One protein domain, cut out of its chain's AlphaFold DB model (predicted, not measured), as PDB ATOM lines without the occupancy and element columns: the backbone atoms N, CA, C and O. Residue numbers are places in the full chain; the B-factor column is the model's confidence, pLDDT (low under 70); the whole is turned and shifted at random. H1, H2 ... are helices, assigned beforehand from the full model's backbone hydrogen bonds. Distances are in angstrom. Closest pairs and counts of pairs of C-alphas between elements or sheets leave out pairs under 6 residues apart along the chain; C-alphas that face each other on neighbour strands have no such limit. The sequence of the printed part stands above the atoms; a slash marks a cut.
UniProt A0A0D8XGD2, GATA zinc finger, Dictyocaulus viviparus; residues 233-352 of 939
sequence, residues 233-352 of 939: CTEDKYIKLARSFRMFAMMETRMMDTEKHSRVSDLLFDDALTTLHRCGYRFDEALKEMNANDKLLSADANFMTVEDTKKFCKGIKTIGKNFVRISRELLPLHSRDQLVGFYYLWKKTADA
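AT A GLANCE: This is residues 233 to 352 of the 939 residues of the protein "GATA zinc finger" of Dictyocaulus viviparus (UniProt A0A0D8XGD2). Two helical lobes lie end to end: in the larger, H1 and H4 run side by side with H3 crossing both and H2 folding back on H1; in the smaller, H5 and H7 each pack across H6. H2 meets H7 between the lobes, and residues 298 to 305 link them. The printed part has 120 residues with seven named helices, H1 to H7 in order, and no named strand: all helix, mostly crossed. It is elongated, 50 by 25 by 25 A, and only just loose, close to compact, with a radius of gyration of the C-alphas of 16.7 A.

IN THESE COORDINATES: Find C-alpha 233 at (56.953, -0.934, 20.395); from there H1 runs 27.4 A through residues 233 to 251. H2 is residues 257 to 264, H3 266 to 278 and H4 283 to 297, 20.6 A long. H5 is residues 306 to 318, H6 323 to 330, and H7 336 to 346, ending at C-alpha 346 (87.987, 11.434, 18.746).

HOW THE PARTS SIT: Start at the hub, H1. It touches H4 at C-alphas 246 and 294, 6.0 A apart, the same way at a shallow tilt of 22 degrees. With residues 239 to 243 alone it touches H3, closest at C-alphas 239 and 272, 6.4 A, at a steep 59 degrees. H1 and H2 form a helical hairpin, C-alphas 243 and 264 being closest at 5.9 A. H3 touches H4 at C-alphas 276 and 286, 5.0 A. Look next at C-alphas 258 and 345, 7.1 A apart, where H2 touches H7, about perpendicular at 81 degrees. H7 touches H6 at C-alphas 336 and 324, 5.2 A; H6 touches H5 at C-alphas 326 and 315, 5.6 A. H5 and H7 are near each other; H4 and H5 are apart. Every O i to N i+4 pair is within hydrogen-bond range in H2, H3, H5, H6 and H7, against 14 of 15 in H1 and 9 of 11 in H4.

THE WHOLE: The C-alphas farthest apart, Arg 282 and Thr 318, are 50.7 A apart. The printed part has no cut and no long link. Look for pLDDT under 70 at residues 252 to 254 and 298 to 302.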
ATOM      1  N   CYS A 233      57.377  -1.775  21.518       92.19
ATOM      2  CA  CYS A 233      56.953  -0.934  20.395       92.19
ATOM      3  C   CYS A 233      56.621   0.508  20.814       92.19
ATOM      4  O   CYS A 233      56.475   1.376  19.953       92.19
ATOM      5  N   THR A 234      56.486   0.780  22.107       91.50
ATOM      6  CA  THR A 234      56.241   2.107  22.684       91.50
ATOM      7  C   THR A 234      57.542   2.725  23.197       91.50
ATOM      8  O   THR A 234      57.763   3.918  22.986       91.50
ATOM      9  N   GLU A 235      58.457   1.912  23.731       92.19
ATOM     10  CA  GLU A 235      59.838   2.311  24.040       92.19
ATOM     11  C   GLU A 235      60.601   2.758  22.775       92.19
ATOM     12  O   GLU A 235      61.158   3.855  22.735       92.19
ATOM     13  N   ASP A 236      60.540   1.987  21.683       92.06
ATOM     14  CA  ASP A 236      61.165   2.347  20.400       92.06
ATOM     15  C   ASP A 236      60.602   3.657  19.808       92.06
ATOM     16  O   ASP A 236      61.360   4.502  19.321       92.06
ATOM     17  N   LYS A 237      59.281   3.887  19.907       94.19
ATOM     18  CA  LYS A 237      58.657   5.169  19.520       94.19
ATOM     19  C   LYS A 237      59.183   6.322  20.371       94.19
ATOM     20  O   LYS A 237      59.514   7.369  19.818       94.19
ATOM     21  N   TYR A 238      59.279   6.128  21.686       94.19
ATOM     22  CA  TYR A 238      59.805   7.124  22.616       94.19
ATOM     23  C   TYR A 238      61.255   7.485  22.266       94.19
ATOM     24  O   TYR A 238      61.545   8.659  22.056       94.19
ATOM     25  N   ILE A 239      62.139   6.502  22.069       93.25
ATOM     26  CA  ILE A 239      63.559   6.719  21.731       93.25
ATOM     27  C   ILE A 239      63.733   7.355  20.336       93.25
ATOM     28  O   ILE A 239      64.650   8.152  20.112       93.25
ATOM     29  N   LYS A 240      62.849   7.059  19.375       93.12
ATOM     30  CA  LYS A 240      62.824   7.742  18.067       93.12
ATOM     31  C   LYS A 240      62.392   9.204  18.188       93.12
ATOM     32  O   LYS A 240      63.026  10.075  17.591       93.12
ATOM     33  N   LEU A 241      61.351   9.478  18.973       93.69
ATOM     34  CA  LEU A 241      60.824  10.823  19.185       93.69
ATOM     35  C   LEU A 241      61.803  11.686  20.003       93.69
ATOM     36  O   LEU A 241      62.100  12.810  19.598       93.69
ATOM     37  N   ALA A 242      62.411  11.107  21.043       93.19
ATOM     38  CA  ALA A 242      63.561  11.634  21.778       93.19
ATOM     39  C   ALA A 242      64.654  12.134  20.826       93.19
ATOM     40  O   ALA A 242      65.007  13.313  20.823       93.19
ATOM     41  N   ARG A 243      65.144  11.239  19.954       92.50
ATOM     42  CA  ARG A 243      66.203  11.547  18.987       92.50
ATOM     43  C   ARG A 243      65.826  12.721  18.091       92.50
ATOM     44  O   ARG A 243      66.677  13.562  17.817       92.50
ATOM     45  N   SER A 244      64.566  12.795  17.660       90.75
ATOM     46  CA  SER A 244      64.087  13.887  16.811       90.75
ATOM     47  C   SER A 244      64.072  15.243  17.530       90.75
ATOM     48  O   SER A 244      64.544  16.225  16.957       90.75
ATOM     49  N   PHE A 245      63.637  15.301  18.798       89.06
ATOM     50  CA  PHE A 245      63.665  16.540  19.582       89.06
ATOM     51  C   PHE A 245      65.093  16.977  19.915       89.06
ATOM     52  O   PHE A 245      65.420  18.145  19.703       89.06
ATOM     53  N   ARG A 246      65.977  16.052  20.313       89.81
ATOM     54  CA  ARG A 246      67.383  16.393  20.558       89.81
ATOM     55  C   ARG A 246      68.082  16.882  19.295       89.81
ATOM     56  O   ARG A 246      68.773  17.893  19.334       89.81
ATOM     57  N   MET A 247      67.873  16.217  18.155       87.31
ATOM     58  CA  MET A 247      68.411  16.676  16.868       87.31
ATOM     59  C   MET A 247      67.910  18.079  16.497       87.31
ATOM     60  O   MET A 247      68.691  18.865  15.962       87.31
ATOM     61  N   PHE A 248      66.650  18.410  16.803       85.56
ATOM     62  CA  PHE A 248      66.100  19.747  16.587       85.56
ATOM     63  C   PHE A 248      66.751  20.791  17.509       85.56
ATOM     64  O   PHE A 248      67.292  21.774  17.009       85.56
ATOM     65  N   ALA A 249      66.801  20.552  18.824       83.88
ATOM     66  CA  ALA A 249      67.459  21.448  19.785       83.88
ATOM     67  C   ALA A 249      68.950  21.674  19.446       83.88
ATOM     68  O   ALA A 249      69.463  22.789  19.509       83.88
ATOM     69  N   MET A 250      69.636  20.629  18.978       79.19
ATOM     70  CA  MET A 250      71.035  20.699  18.554       79.19
ATOM     71  C   MET A 250      71.275  21.408  17.215       79.19
ATOM     72  O   MET A 250      72.426  21.763  16.928       79.19
ATOM     73  N   MET A 251      70.244  21.630  16.396       74.88
ATOM     74  CA  MET A 251      70.362  22.318  15.105       74.88
ATOM     75  C   MET A 251      70.840  23.768  15.277       74.88
ATOM     76  O   MET A 251      71.627  24.263  14.472       74.88
ATOM     77  N   GLU A 252      70.439  24.415  16.374       67.38
ATOM     78  CA  GLU A 252      70.812  25.794  16.720       67.38
ATOM     79  C   GLU A 252      72.239  25.900  17.309       67.38
ATOM     80  O   GLU A 252      72.814  26.987  17.398       67.38
ATOM     81  N   THR A 253      72.857  24.768  17.675       69.00
ATOM     82  CA  THR A 253      74.137  24.727  18.407       69.00
ATOM     83  C   THR A 253      75.375  24.657  17.502       69.00
ATOM     84  O   THR A 253      75.426  23.936  16.496       69.00
ATOM     85  N   ARG A 254      76.453  25.334  17.924       66.25
ATOM     86  CA  ARG A 254      77.779  25.319  17.267       66.25
ATOM     87  C   ARG A 254      78.705  24.196  17.778       66.25
ATOM     88  O   ARG A 254      79.916  24.394  17.882       66.25
ATOM     89  N   MET A 255      78.132  23.034  18.102       71.69
ATOM     90  CA  MET A 255      78.880  21.826  18.487       71.69
ATOM     91  C   MET A 255      79.546  21.143  17.283       71.69
ATOM     92  O   MET A 255      79.084  21.295  16.149       71.69
ATOM     93  N   MET A 256      80.593  20.350  17.525       72.25
ATOM     94  CA  MET A 256      81.257  19.566  16.475       72.25
ATOM     95  C   MET A 256      80.428  18.337  16.076       72.25
ATOM     96  O   MET A 256      79.825  17.690  16.933       72.25
ATOM     97  N   ASP A 257      80.466  17.940  14.800       76.44
ATOM     98  CA  ASP A 257      79.710  16.784  14.271       76.44
ATOM     99  C   ASP A 257      79.966  15.483  15.052       76.44
ATOM    100  O   ASP A 257      79.082  14.641  15.211       76.44
ATOM    101  N   THR A 258      81.178  15.339  15.589       72.31
ATOM    102  CA  THR A 258      81.615  14.192  16.392       72.31
ATOM    103  C   THR A 258      80.922  14.125  17.751       72.31
ATOM    104  O   THR A 258      80.605  13.038  18.221       72.31
ATOM    105  N   GLU A 259      80.677  15.284  18.367       77.62
ATOM    106  CA  GLU A 259      79.965  15.414  19.643       77.62
ATOM    107  C   GLU A 259      78.453  15.308  19.419       77.62
ATOM    108  O   GLU A 259      77.775  14.583  20.152       77.62
ATOM    109  N   LYS A 260      77.946  15.956  18.355       80.25
ATOM    110  CA  LYS A 260      76.549  15.851  17.903       80.25
ATOM    111  C   LYS A 260      76.158  14.391  17.691       80.25
ATOM    112  O   LYS A 260      75.167  13.953  18.263       80.25
ATOM    113  N   HIS A 261      76.966  13.613  16.962       82.56
ATOM    114  CA  HIS A 261      76.706  12.189  16.739       82.56
ATOM    115  C   HIS A 261      76.584  11.402  18.055       82.56
ATOM    116  O   HIS A 261      75.563  10.754  18.271       82.56
ATOM    117  N   SER A 262      77.554  11.525  18.975       83.38
ATOM    118  CA  SER A 262      77.497  10.820  20.268       83.38
ATOM    119  C   SER A 262      76.309  11.225  21.144       83.38
ATOM    120  O   SER A 262      75.734  10.375  21.821       83.38
ATOM    121  N   ARG A 263      75.912  12.506  21.110       85.31
ATOM    122  CA  ARG A 263      74.782  13.023  21.893       85.31
ATOM    123  C   ARG A 263      73.411  12.629  21.330       85.31
ATOM    124  O   ARG A 263      72.444  12.743  22.074       85.31
ATOM    125  N   VAL A 264      73.314  12.134  20.087       87.69
ATOM    126  CA  VAL A 264      72.055  11.629  19.483       87.69
ATOM    127  C   VAL A 264      72.034  10.112  19.223       87.69
ATOM    128  O   VAL A 264      70.993   9.578  18.831       87.69
ATOM    129  N   SER A 265      73.149   9.401  19.439       87.44
ATOM    130  CA  SER A 265      73.200   7.932  19.394       87.44
ATOM    131  C   SER A 265      73.165   7.317  20.796       87.44
ATOM    132  O   SER A 265      72.088   6.948  21.261       87.44
ATOM    133  N   ASP A 266      74.317   7.242  21.460       87.31
ATOM    134  CA  ASP A 266      74.562   6.342  22.592       87.31
ATOM    135  C   ASP A 266      74.147   7.035  23.901       87.31
ATOM    136  O   ASP A 266      73.362   6.487  24.666       87.31
ATOM    137  N   LEU A 267      74.561   8.299  24.077       88.31
ATOM    138  CA  LEU A 267      74.081   9.180  25.155       88.31
ATOM    139  C   LEU A 267      72.590   9.528  24.970       88.31
ATOM    140  O   LEU A 267      71.866   9.694  25.938       88.31
ATOM    141  N   LEU A 268      72.133   9.571  23.709       91.81
ATOM    142  CA  LEU A 268      70.733   9.377  23.302       91.81
ATOM    143  C   LEU A 268      70.035   8.276  24.108       91.81
ATOM    144  O   LEU A 268      69.098   8.510  24.865       91.81
ATOM    145  N   PHE A 269      70.482   7.049  23.883       92.00
ATOM    146  CA  PHE A 269      69.839   5.857  24.417       92.00
ATOM    147  C   PHE A 269      69.857   5.826  25.956       92.00
ATOM    148  O   PHE A 269      68.830   5.547  26.572       92.00
ATOM    149  N   ASP A 270      70.995   6.185  26.552       92.19
ATOM    150  CA  ASP A 270      71.235   6.193  27.999       92.19
ATOM    151  C   ASP A 270      70.382   7.238  28.748       92.19
ATOM    152  O   ASP A 270      69.620   6.888  29.659       92.19
ATOM    153  N   ASP A 271      70.406   8.503  28.299       92.81
ATOM    154  CA  ASP A 271      69.561   9.575  28.847       92.81
ATOM    155  C   ASP A 271      68.074   9.219  28.712       92.81
ATOM    156  O   ASP A 271      67.285   9.435  29.636       92.81
ATOM    157  N   ALA A 272      67.676   8.671  27.557       93.75
ATOM    158  CA  ALA A 272      66.286   8.352  27.264       93.75
ATOM    159  C   ALA A 272      65.751   7.253  28.194       93.75
ATOM    160  O   ALA A 272      64.699   7.461  28.804       93.75
ATOM    161  N   LEU A 273      66.458   6.122  28.332       93.31
ATOM    162  CA  LEU A 273      66.043   5.020  29.210       93.31
ATOM    163  C   LEU A 273      66.042   5.429  30.687       93.31
ATOM    164  O   LEU A 273      65.072   5.146  31.391       93.31
ATOM    165  N   THR A 274      67.065   6.160  31.134       94.06
ATOM    166  CA  THR A 274      67.157   6.647  32.521       94.06
ATOM    167  C   THR A 274      66.030   7.635  32.844       94.06
ATOM    168  O   THR A 274      65.398   7.547  33.897       94.06
ATOM    169  N   THR A 275      65.706   8.546  31.918       94.38
ATOM    170  CA  THR A 275      64.563   9.469  32.067       94.38
ATOM    171  C   THR A 275      63.231   8.714  32.057       94.38
ATOM    172  O   THR A 275      62.347   9.011  32.858       94.38
ATOM    173  N   LEU A 276      63.090   7.690  31.207       94.56
ATOM    174  CA  LEU A 276      61.889   6.856  31.154       94.56
ATOM    175  C   LEU A 276      61.663   6.098  32.468       94.56
ATOM    176  O   LEU A 276      60.530   6.061  32.947       94.56
ATOM    177  N   HIS A 277      62.721   5.559  33.083       93.81
ATOM    178  CA  HIS A 277      62.636   4.926  34.398       93.81
ATOM    179  C   HIS A 277      62.259   5.930  35.498       93.81
ATOM    180  O   HIS A 277      61.305   5.694  36.241       93.81
ATOM    181  N   ARG A 278      62.939   7.087  35.557       93.31
ATOM    182  CA  ARG A 278      62.674   8.152  36.546       93.31
ATOM    183  C   ARG A 278      61.251   8.717  36.456       93.31
ATOM    184  O   ARG A 278      60.660   9.036  37.481       93.31
ATOM    185  N   CYS A 279      60.661   8.763  35.262       94.69
ATOM    186  CA  CYS A 279      59.253   9.113  35.049       94.69
ATOM    187  C   CYS A 279      58.283   7.915  35.176       94.69
ATOM    188  O   CYS A 279      57.165   7.967  34.658       94.69
ATOM    189  N   GLY A 280      58.683   6.815  35.822       92.69
ATOM    190  CA  GLY A 280      57.816   5.662  36.089       92.69
ATOM    191  C   GLY A 280      57.263   4.993  34.827       92.69
ATOM    192  O   GLY A 280      56.125   4.528  34.832       92.69
ATOM    193  N   TYR A 281      58.036   4.989  33.736       94.12
ATOM    194  CA  TYR A 281      57.675   4.485  32.402       94.12
ATOM    195  C   TYR A 281      56.529   5.233  31.700       94.12
ATOM    196  O   TYR A 281      55.992   4.775  30.689       94.12
ATOM    197  N   ARG A 282      56.170   6.430  32.182       92.12
ATOM    198  CA  ARG A 282      55.089   7.244  31.614       92.12
ATOM    199  C   ARG A 282      55.597   8.078  30.435       92.12
ATOM    200  O   ARG A 282      56.156   9.159  30.617       92.12
ATOM    201  N   PHE A 283      55.354   7.568  29.224       91.00
ATOM    202  CA  PHE A 283      55.755   8.137  27.924       91.00
ATOM    203  C   PHE A 283      55.663   9.674  27.854       91.00
ATOM    204  O   PHE A 283      56.657  10.340  27.572       91.00
ATOM    205  N   ASP A 284      54.491  10.246  28.154       92.00
ATOM    206  CA  ASP A 284      54.239  11.688  28.010       92.00
ATOM    207  C   ASP A 284      55.004  12.564  29.005       92.00
ATOM    208  O   ASP A 284      55.153  13.761  28.770       92.00
ATOM    209  N   GLU A 285      55.424  12.017  30.143       94.19
ATOM    210  CA  GLU A 285      56.160  12.756  31.174       94.19
ATOM    211  C   GLU A 285      57.661  12.644  30.932       94.19
ATOM    212  O   GLU A 285      58.324  13.677  30.851       94.19
ATOM    213  N   ALA A 286      58.153  11.438  30.635       95.00
ATOM    214  CA  ALA A 286      59.528  11.213  30.192       95.00
ATOM    215  C   ALA A 286      59.891  12.088  28.975       95.00
ATOM    216  O   ALA A 286      60.966  12.682  28.909       95.00
ATOM    217  N   LEU A 287      58.958  12.237  28.026       93.19
ATOM    218  CA  LEU A 287      59.145  13.058  26.832       93.19
ATOM    219  C   LEU A 287      59.184  14.569  27.126       93.19
ATOM    220  O   LEU A 287      59.942  15.299  26.485       93.19
ATOM    221  N   LYS A 288      58.379  15.052  28.084       93.06
ATOM    222  CA  LYS A 288      58.388  16.463  28.515       93.06
ATOM    223  C   LYS A 288      59.674  16.794  29.261       93.06
ATOM    224  O   LYS A 288      60.292  17.810  28.954       93.06
ATOM    225  N   GLU A 289      60.071  15.921  30.181       92.75
ATOM    226  CA  GLU A 289      61.272  16.047  31.007       92.75
ATOM    227  C   GLU A 289      62.536  16.089  30.135       92.75
ATOM    228  O   GLU A 289      63.308  17.044  30.170       92.75
ATOM    229  N   MET A 290      62.691  15.122  29.233       91.44
ATOM    230  CA  MET A 290      63.798  15.077  28.276       91.44
ATOM    231  C   MET A 290      63.852  16.313  27.357       91.44
ATOM    232  O   MET A 290      64.925  16.865  27.136       91.44
ATOM    233  N   ASN A 291      62.708  16.818  26.879       88.44
ATOM    234  CA  ASN A 291      62.634  18.048  26.071       88.44
ATOM    235  C   ASN A 291      62.864  19.340  26.896       88.44
ATOM    236  O   ASN A 291      63.122  20.404  26.331       88.44
ATOM    237  N   ALA A 292      62.763  19.292  28.227       88.19
ATOM    238  CA  ALA A 292      63.240  20.367  29.094       88.19
ATOM    239  C   ALA A 292      64.769  20.290  29.241       88.19
ATOM    240  O   ALA A 292      65.463  21.277  28.987       88.19
ATOM    241  N   ASN A 293      65.294  19.100  29.536       85.50
ATOM    242  CA  ASN A 293      66.726  18.852  29.702       85.50
ATOM    243  C   ASN A 293      67.535  19.107  28.414       85.50
ATOM    244  O   ASN A 293      68.599  19.718  28.476       85.50
ATOM    245  N   ASP A 294      67.008  18.777  27.233       84.94
ATOM    246  CA  ASP A 294      67.661  19.037  25.938       84.94
ATOM    247  C   ASP A 294      67.859  20.535  25.635       84.94
ATOM    248  O   ASP A 294      68.825  20.920  24.965       84.94
ATOM    249  N   LYS A 295      66.991  21.405  26.168       78.12
ATOM    250  CA  LYS A 295      67.136  22.868  26.052       78.12
ATOM    251  C   LYS A 295      68.251  23.394  26.953       78.12
ATOM    252  O   LYS A 295      68.984  24.289  26.543       78.12
ATOM    253  N   LEU A 296      68.427  22.799  28.136       75.62
ATOM    254  CA  LEU A 296      69.543  23.101  29.039       75.62
ATOM    255  C   LEU A 296      70.873  22.571  28.467       75.62
ATOM    256  O   LEU A 296      71.849  23.312  28.377       75.62
ATOM    257  N   LEU A 297      70.886  21.335  27.954       71.19
ATOM    258  CA  LEU A 297      72.036  20.700  27.286       71.19
ATOM    259  C   LEU A 297      72.546  21.460  26.049       71.19
ATOM    260  O   LEU A 297      73.700  21.265  25.646       71.19
ATOM    261  N   SER A 298      71.693  22.298  25.452       65.19
ATOM    262  CA  SER A 298      72.010  23.165  24.311       65.19
ATOM    263  C   SER A 298      72.578  24.532  24.724       65.19
ATOM    264  O   SER A 298      73.165  25.212  23.883       65.19
ATOM    265  N   ALA A 299      72.460  24.928  26.000       59.94
ATOM    266  CA  ALA A 299      73.068  26.146  26.540       59.94
ATOM    267  C   ALA A 299      74.556  25.945  26.892       59.94
ATOM    268  O   ALA A 299      75.384  26.784  26.536       59.94
ATOM    269  N   ASP A 300      74.922  24.796  27.476       58.34
ATOM    270  CA  ASP A 300      76.317  24.403  27.769       58.34
ATOM    271  C   ASP A 300      77.081  23.906  26.515       58.34
ATOM    272  O   ASP A 300      77.840  22.929  26.523       58.34
ATOM    273  N   ALA A 301      76.873  24.585  25.386       57.34
ATOM    274  CA  ALA A 301      77.418  24.234  24.080       57.34
ATOM    275  C   ALA A 301      78.879  24.689  23.900       57.34
ATOM    276  O   ALA A 301      79.168  25.637  23.166       57.34
ATOM    277  N   ASN A 302      79.808  23.984  24.555       63.31
ATOM    278  CA  ASN A 302      80.918  23.275  23.890       63.31
ATOM    279  C   ASN A 302      81.912  22.738  24.929       63.31
ATOM    280  O   ASN A 302      82.807  23.447  25.386       63.31
ATOM    281  N   PHE A 303      81.790  21.446  25.242       71.69
ATOM    282  CA  PHE A 303      82.721  20.730  26.116       71.69
ATOM    283  C   PHE A 303      84.166  20.749  25.583       71.69
ATOM    284  O   PHE A 303      85.101  20.868  26.369       71.69
ATOM    285  N   MET A 304      84.366  20.689  24.264       81.50
ATOM    286  CA  MET A 304      85.677  20.867  23.641       81.50
ATOM    287  C   MET A 304      85.623  21.987  22.598       81.50
ATOM    288  O   MET A 304      84.821  21.953  21.667       81.50
ATOM    289  N   THR A 305      86.499  22.989  22.707       85.06
ATOM    290  CA  THR A 305      86.603  24.020  21.660       85.06
ATOM    291  C   THR A 305      87.348  23.488  20.430       85.06
ATOM    292  O   THR A 305      88.110  22.516  20.499       85.06
ATOM    293  N   VAL A 306      87.189  24.148  19.280       84.44
ATOM    294  CA  VAL A 306      87.960  23.828  18.063       84.44
ATOM    295  C   VAL A 306      89.467  24.041  18.308       84.44
ATOM    296  O   VAL A 306      90.310  23.274  17.836       84.44
ATOM    297  N   GLU A 307      89.817  25.040  19.116       88.19
ATOM    298  CA  GLU A 307      91.181  25.358  19.547       88.19
ATOM    299  C   GLU A 307      91.738  24.297  20.497       88.19
ATOM    300  O   GLU A 307      92.882  23.868  20.334       88.19
ATOM    301  N   ASP A 308      90.938  23.825  21.451       91.44
ATOM    302  CA  ASP A 308      91.328  22.747  22.358       91.44
ATOM    303  C   ASP A 308      91.443  21.406  21.634       91.44
ATOM    304  O   ASP A 308      92.408  20.681  21.856       91.44
ATOM    305  N   THR A 309      90.582  21.132  20.652       89.56
ATOM    306  CA  THR A 309      90.711  19.972  19.756       89.56
ATOM    307  C   THR A 309      92.045  20.000  19.001       89.56
ATOM    308  O   THR A 309      92.740  18.982  18.920       89.56
ATOM    309  N   LYS A 310      92.486  21.173  18.513       91.12
ATOM    310  CA  LYS A 310      93.813  21.346  17.886       91.12
ATOM    311  C   LYS A 310      94.953  21.108  18.890       91.12
ATOM    312  O   LYS A 310      95.920  20.415  18.557       91.12
ATOM    313  N   LYS A 311      94.849  21.630  20.122       93.81
ATOM    314  CA  LYS A 311      95.824  21.400  21.212       93.81
ATOM    315  C   LYS A 311      95.882  19.921  21.619       93.81
ATOM    316  O   LYS A 311      96.978  19.384  21.757       93.81
ATOM    317  N   PHE A 312      94.740  19.242  21.716       93.88
ATOM    318  CA  PHE A 312      94.617  17.809  21.987       93.88
ATOM    319  C   PHE A 312      95.298  16.981  20.893       93.88
ATOM    320  O   PHE A 312      96.187  16.177  21.177       93.88
ATOM    321  N   CYS A 313      94.971  17.251  19.626       92.25
ATOM    322  CA  CYS A 313      95.601  16.610  18.470       92.25
ATOM    323  C   CYS A 313      97.125  16.808  18.445       92.25
ATOM    324  O   CYS A 313      97.853  15.903  18.034       92.25
ATOM    325  N   LYS A 314      97.620  17.975  18.879       92.94
ATOM    326  CA  LYS A 314      99.055  18.237  19.061       92.94
ATOM    327  C   LYS A 314      99.623  17.401  20.214       92.94
ATOM    328  O   LYS A 314     100.607  16.700  20.002       92.94
ATOM    329  N   GLY A 315      98.971  17.405  21.376       93.88
ATOM    330  CA  GLY A 315      99.359  16.637  22.562       93.88
ATOM    331  C   GLY A 315      99.480  15.139  22.297       93.88
ATOM    332  O   GLY A 315     100.529  14.559  22.558       93.88
ATOM    333  N   ILE A 316      98.480  14.519  21.670       94.38
ATOM    334  CA  ILE A 316      98.526  13.098  21.286       94.38
ATOM    335  C   ILE A 316      99.695  12.804  20.326       94.38
ATOM    336  O   ILE A 316     100.293  11.728  20.396       94.38
ATOM    337  N   LYS A 317     100.074  13.758  19.462       91.50
ATOM    338  CA  LYS A 317     101.203  13.624  18.521       91.50
ATOM    339  C   LYS A 317     102.583  13.849  19.161       91.50
ATOM    340  O   LYS A 317     103.545  13.279  18.655       91.50
ATOM    341  N   THR A 318     102.704  14.646  20.230       92.50
ATOM    342  CA  THR A 318     104.003  14.999  20.854       92.50
ATOM    343  C   THR A 318     104.260  14.365  22.224       92.50
ATOM    344  O   THR A 318     105.412  14.151  22.584       92.50
ATOM    345  N   ILE A 319     103.208  14.089  22.996       90.94
ATOM    346  CA  ILE A 319     103.243  13.555  24.370       90.94
ATOM    347  C   ILE A 319     102.754  12.090  24.407       90.94
ATOM    348  O   ILE A 319     103.091  11.345  25.326       90.94
ATOM    349  N   GLY A 320     101.999  11.643  23.396       91.06
ATOM    350  CA  GLY A 320     101.370  10.318  23.376       91.06
ATOM    351  C   GLY A 320     100.124  10.260  24.266       91.06
ATOM    352  O   GLY A 320      99.519  11.286  24.552       91.06
ATOM    353  N   LYS A 321      99.722   9.069  24.730       94.19
ATOM    354  CA  LYS A 321      98.490   8.877  25.530       94.19
ATOM    355  C   LYS A 321      98.608   9.290  27.014       94.19
ATOM    356  O   LYS A 321      97.875   8.776  27.851       94.19
ATOM    357  N   ASN A 322      99.527  10.187  27.380       94.25
ATOM    358  CA  ASN A 322      99.633  10.678  28.761       94.25
ATOM    359  C   ASN A 322      98.676  11.865  28.976       94.25
ATOM    360  O   ASN A 322      99.065  13.030  28.879       94.25
ATOM    361  N   PHE A 323      97.405  11.555  29.247       95.38
ATOM    362  CA  PHE A 323      96.330  12.544  29.394       95.38
ATOM    363  C   PHE A 323      96.542  13.510  30.568       95.38
ATOM    364  O   PHE A 323      96.257  14.695  30.428       95.38
ATOM    365  N   VAL A 324      97.128  13.047  31.682       95.44
ATOM    366  CA  VAL A 324      97.494  13.898  32.835       95.44
ATOM    367  C   VAL A 324      98.477  14.994  32.413       95.44
ATOM    368  O   VAL A 324      98.351  16.152  32.809       95.44
ATOM    369  N   ARG A 325      99.450  14.638  31.569       93.25
ATOM    370  CA  ARG A 325     100.458  15.563  31.054       93.25
ATOM    371  C   ARG A 325      99.919  16.460  29.933       93.25
ATOM    372  O   ARG A 325     100.275  17.631  29.900       93.25
ATOM    373  N   ILE A 326      99.026  15.964  29.069       94.31
ATOM    374  CA  ILE A 326      98.327  16.796  28.068       94.31
ATOM    375  C   ILE A 326      97.436  17.843  28.752       94.31
ATOM    376  O   ILE A 326      97.493  19.008  28.366       94.31
ATOM    377  N   SER A 327      96.675  17.459  29.782       95.19
ATOM    378  CA  SER A 327      95.910  18.391  30.622       95.19
ATOM    379  C   SER A 327      96.837  19.479  31.177       95.19
ATOM    380  O   SER A 327      96.696  20.650  30.831       95.19
ATOM    381  N   ARG A 328      97.895  19.097  31.906       94.25
ATOM    382  CA  ARG A 328      98.824  20.052  32.535       94.25
ATOM    383  C   ARG A 328      99.570  20.974  31.557       94.25
ATOM    384  O   ARG A 328      99.767  22.140  31.878       94.25
ATOM    385  N   GLU A 329     100.034  20.468  30.412       94.50
ATOM    386  CA  GLU A 329     100.905  21.219  29.484       94.50
ATOM    387  C   GLU A 329     100.151  21.953  28.362       94.50
ATOM    388  O   GLU A 329     100.701  22.888  27.779       94.50
ATOM    389  N   LEU A 330      98.935  21.522  28.007       92.25
ATOM    390  CA  LEU A 330      98.232  21.993  26.801       92.25
ATOM    391  C   LEU A 330      96.750  22.322  27.018       92.25
ATOM    392  O   LEU A 330      96.210  23.128  26.260       92.25
ATOM    393  N   LEU A 331      96.089  21.698  27.997       93.31
ATOM    394  CA  LEU A 331      94.638  21.764  28.205       93.31
ATOM    395  C   LEU A 331      94.273  21.887  29.701       93.31
ATOM    396  O   LEU A 331      93.547  21.043  30.218       93.31
ATOM    397  N   PRO A 332      94.753  22.926  30.418       92.44
ATOM    398  CA  PRO A 332      94.634  23.009  31.879       92.44
ATOM    399  C   PRO A 332      93.205  23.259  32.387       92.44
ATOM    400  O   PRO A 332      92.965  23.150  33.584       92.44
ATOM    401  N   LEU A 333      92.268  23.594  31.492       90.12
ATOM    402  CA  LEU A 333      90.835  23.715  31.791       90.12
ATOM    403  C   LEU A 333      90.086  22.373  31.685       90.12
ATOM    404  O   LEU A 333      88.919  22.307  32.051       90.12
ATOM    405  N   HIS A 334      90.745  21.318  31.191       91.06
ATOM    406  CA  HIS A 334      90.154  20.001  30.952       91.06
ATOM    407  C   HIS A 334      90.840  18.956  31.831       91.06
ATOM    408  O   HIS A 334      92.065  18.799  31.792       91.06
ATOM    409  N   SER A 335      90.065  18.220  32.624       93.06
ATOM    410  CA  SER A 335      90.578  17.159  33.493       93.06
ATOM    411  C   SER A 335      91.091  15.952  32.692       93.06
ATOM    412  O   SER A 335      90.782  15.779  31.510       93.06
ATOM    413  N   ARG A 336      91.876  15.075  33.337       94.06
ATOM    414  CA  ARG A 336      92.332  13.798  32.747       94.06
ATOM    415  C   ARG A 336      91.155  13.030  32.139       94.06
ATOM    416  O   ARG A 336      91.232  12.586  31.000       94.06
ATOM    417  N   ASP A 337      90.100  12.889  32.922       93.56
ATOM    418  CA  ASP A 337      88.909  12.080  32.690       93.56
ATOM    419  C   ASP A 337      88.124  12.604  31.488       93.56
ATOM    420  O   ASP A 337      87.816  11.859  30.559       93.56
ATOM    421  N   GLN A 338      87.940  13.923  31.441       90.81
ATOM    422  CA  GLN A 338      87.382  14.651  30.307       90.81
ATOM    423  C   GLN A 338      88.196  14.421  29.019       90.81
ATOM    424  O   GLN A 338      87.631  14.095  27.972       90.81
ATOM    425  N   LEU A 339      89.531  14.497  29.083       93.56
ATOM    426  CA  LEU A 339      90.395  14.213  27.927       93.56
ATOM    427  C   LEU A 339      90.405  12.730  27.515       93.56
ATOM    428  O   LEU A 339      90.622  12.432  26.338       93.56
ATOM    429  N   VAL A 340      90.162  11.804  28.446       94.81
ATOM    430  CA  VAL A 340      89.982  10.376  28.153       94.81
ATOM    431  C   VAL A 340      88.642  10.150  27.450       94.81
ATOM    432  O   VAL A 340      88.635   9.541  26.382       94.81
ATOM    433  N   GLY A 341      87.533  10.698  27.954       89.81
ATOM    434  CA  GLY A 341      86.233  10.642  27.273       89.81
ATOM    435  C   GLY A 341      86.316  11.193  25.845       89.81
ATOM    436  O   GLY A 341      85.983  10.498  24.880       89.81
ATOM    437  N   PHE A 342      86.903  12.386  25.685       90.00
ATOM    438  CA  PHE A 342      87.143  12.975  24.366       90.00
ATOM    439  C   PHE A 342      88.027  12.093  23.470       90.00
ATOM    440  O   PHE A 342      87.743  11.959  22.284       90.00
ATOM    441  N   TYR A 343      89.061  11.430  24.006       92.19
ATOM    442  CA  TYR A 343      89.900  10.509  23.230       92.19
ATOM    443  C   TYR A 343      89.109   9.344  22.619       92.19
ATOM    444  O   TYR A 343      89.345   8.992  21.459       92.19
ATOM    445  N   TYR A 344      88.184   8.740  23.370       91.44
ATOM    446  CA  TYR A 344      87.411   7.587  22.896       91.44
ATOM    447  C   TYR A 344      86.342   7.955  21.856       91.44
ATOM    448  O   TYR A 344      86.020   7.111  21.014       91.44
ATOM    449  N   LEU A 345      85.886   9.212  21.836       87.12
ATOM    450  CA  LEU A 345      85.113   9.790  20.732       87.12
ATOM    451  C   LEU A 345      86.026  10.134  19.540       87.12
ATOM    452  O   LEU A 345      85.845   9.620  18.435       87.12
ATOM    453  N   TRP A 346      87.070  10.935  19.773       88.38
ATOM    454  CA  TRP A 346      87.987  11.434  18.746       88.38
ATOM    455  C   TRP A 346      88.697  10.318  17.968       88.38
ATOM    456  O   TRP A 346      88.900  10.445  16.759       88.38
ATOM    457  N   LYS A 347      89.031   9.184  18.604       90.00
ATOM    458  CA  LYS A 347      89.682   8.050  17.920       90.00
ATOM    459  C   LYS A 347      88.824   7.422  16.809       90.00
ATOM    460  O   LYS A 347      89.388   6.756  15.948       90.00
ATOM    461  N   LYS A 348      87.494   7.612  16.826       86.56
ATOM    462  CA  LYS A 348      86.573   7.135  15.776       86.56
ATOM    463  C   LYS A 348      86.591   8.042  14.528       86.56
ATOM    464  O   LYS A 348      86.019   7.686  13.504       86.56
ATOM    465  N   THR A 349      87.214   9.224  14.600       83.56
ATOM    466  CA  THR A 349      87.169  10.234  13.530       83.56
ATOM    467  C   THR A 349      88.120   9.931  12.375       83.56
ATOM    468  O   THR A 349      89.189   9.342  12.554       83.56
ATOM    469  N   ALA A 350      87.794  10.439  11.183       80.12
ATOM    470  CA  ALA A 350      88.676  10.348  10.020       80.12
ATOM    471  C   ALA A 350      90.073  10.957  10.274       80.12
ATOM    472  O   ALA A 350      91.050  10.484   9.703       80.12
ATOM    473  N   ASP A 351      90.206  11.960  11.149       75.00
ATOM    474  CA  ASP A 351      91.500  12.572  11.494       75.00
ATOM    475  C   ASP A 351      92.378  11.715  12.419       75.00
ATOM    476  O   ASP A 351      93.599  11.898  12.439       75.00
ATOM    477  N   ALA A 352      91.784  10.761  13.138       79.75
ATOM    478  CA  ALA A 352      92.508   9.736  13.883       79.75
ATOM    479  C   ALA A 352      92.837   8.504  13.017       79.75
ATOM    480  O   ALA A 352      93.902   7.910  13.184       79.75
TER     481      ALA A 352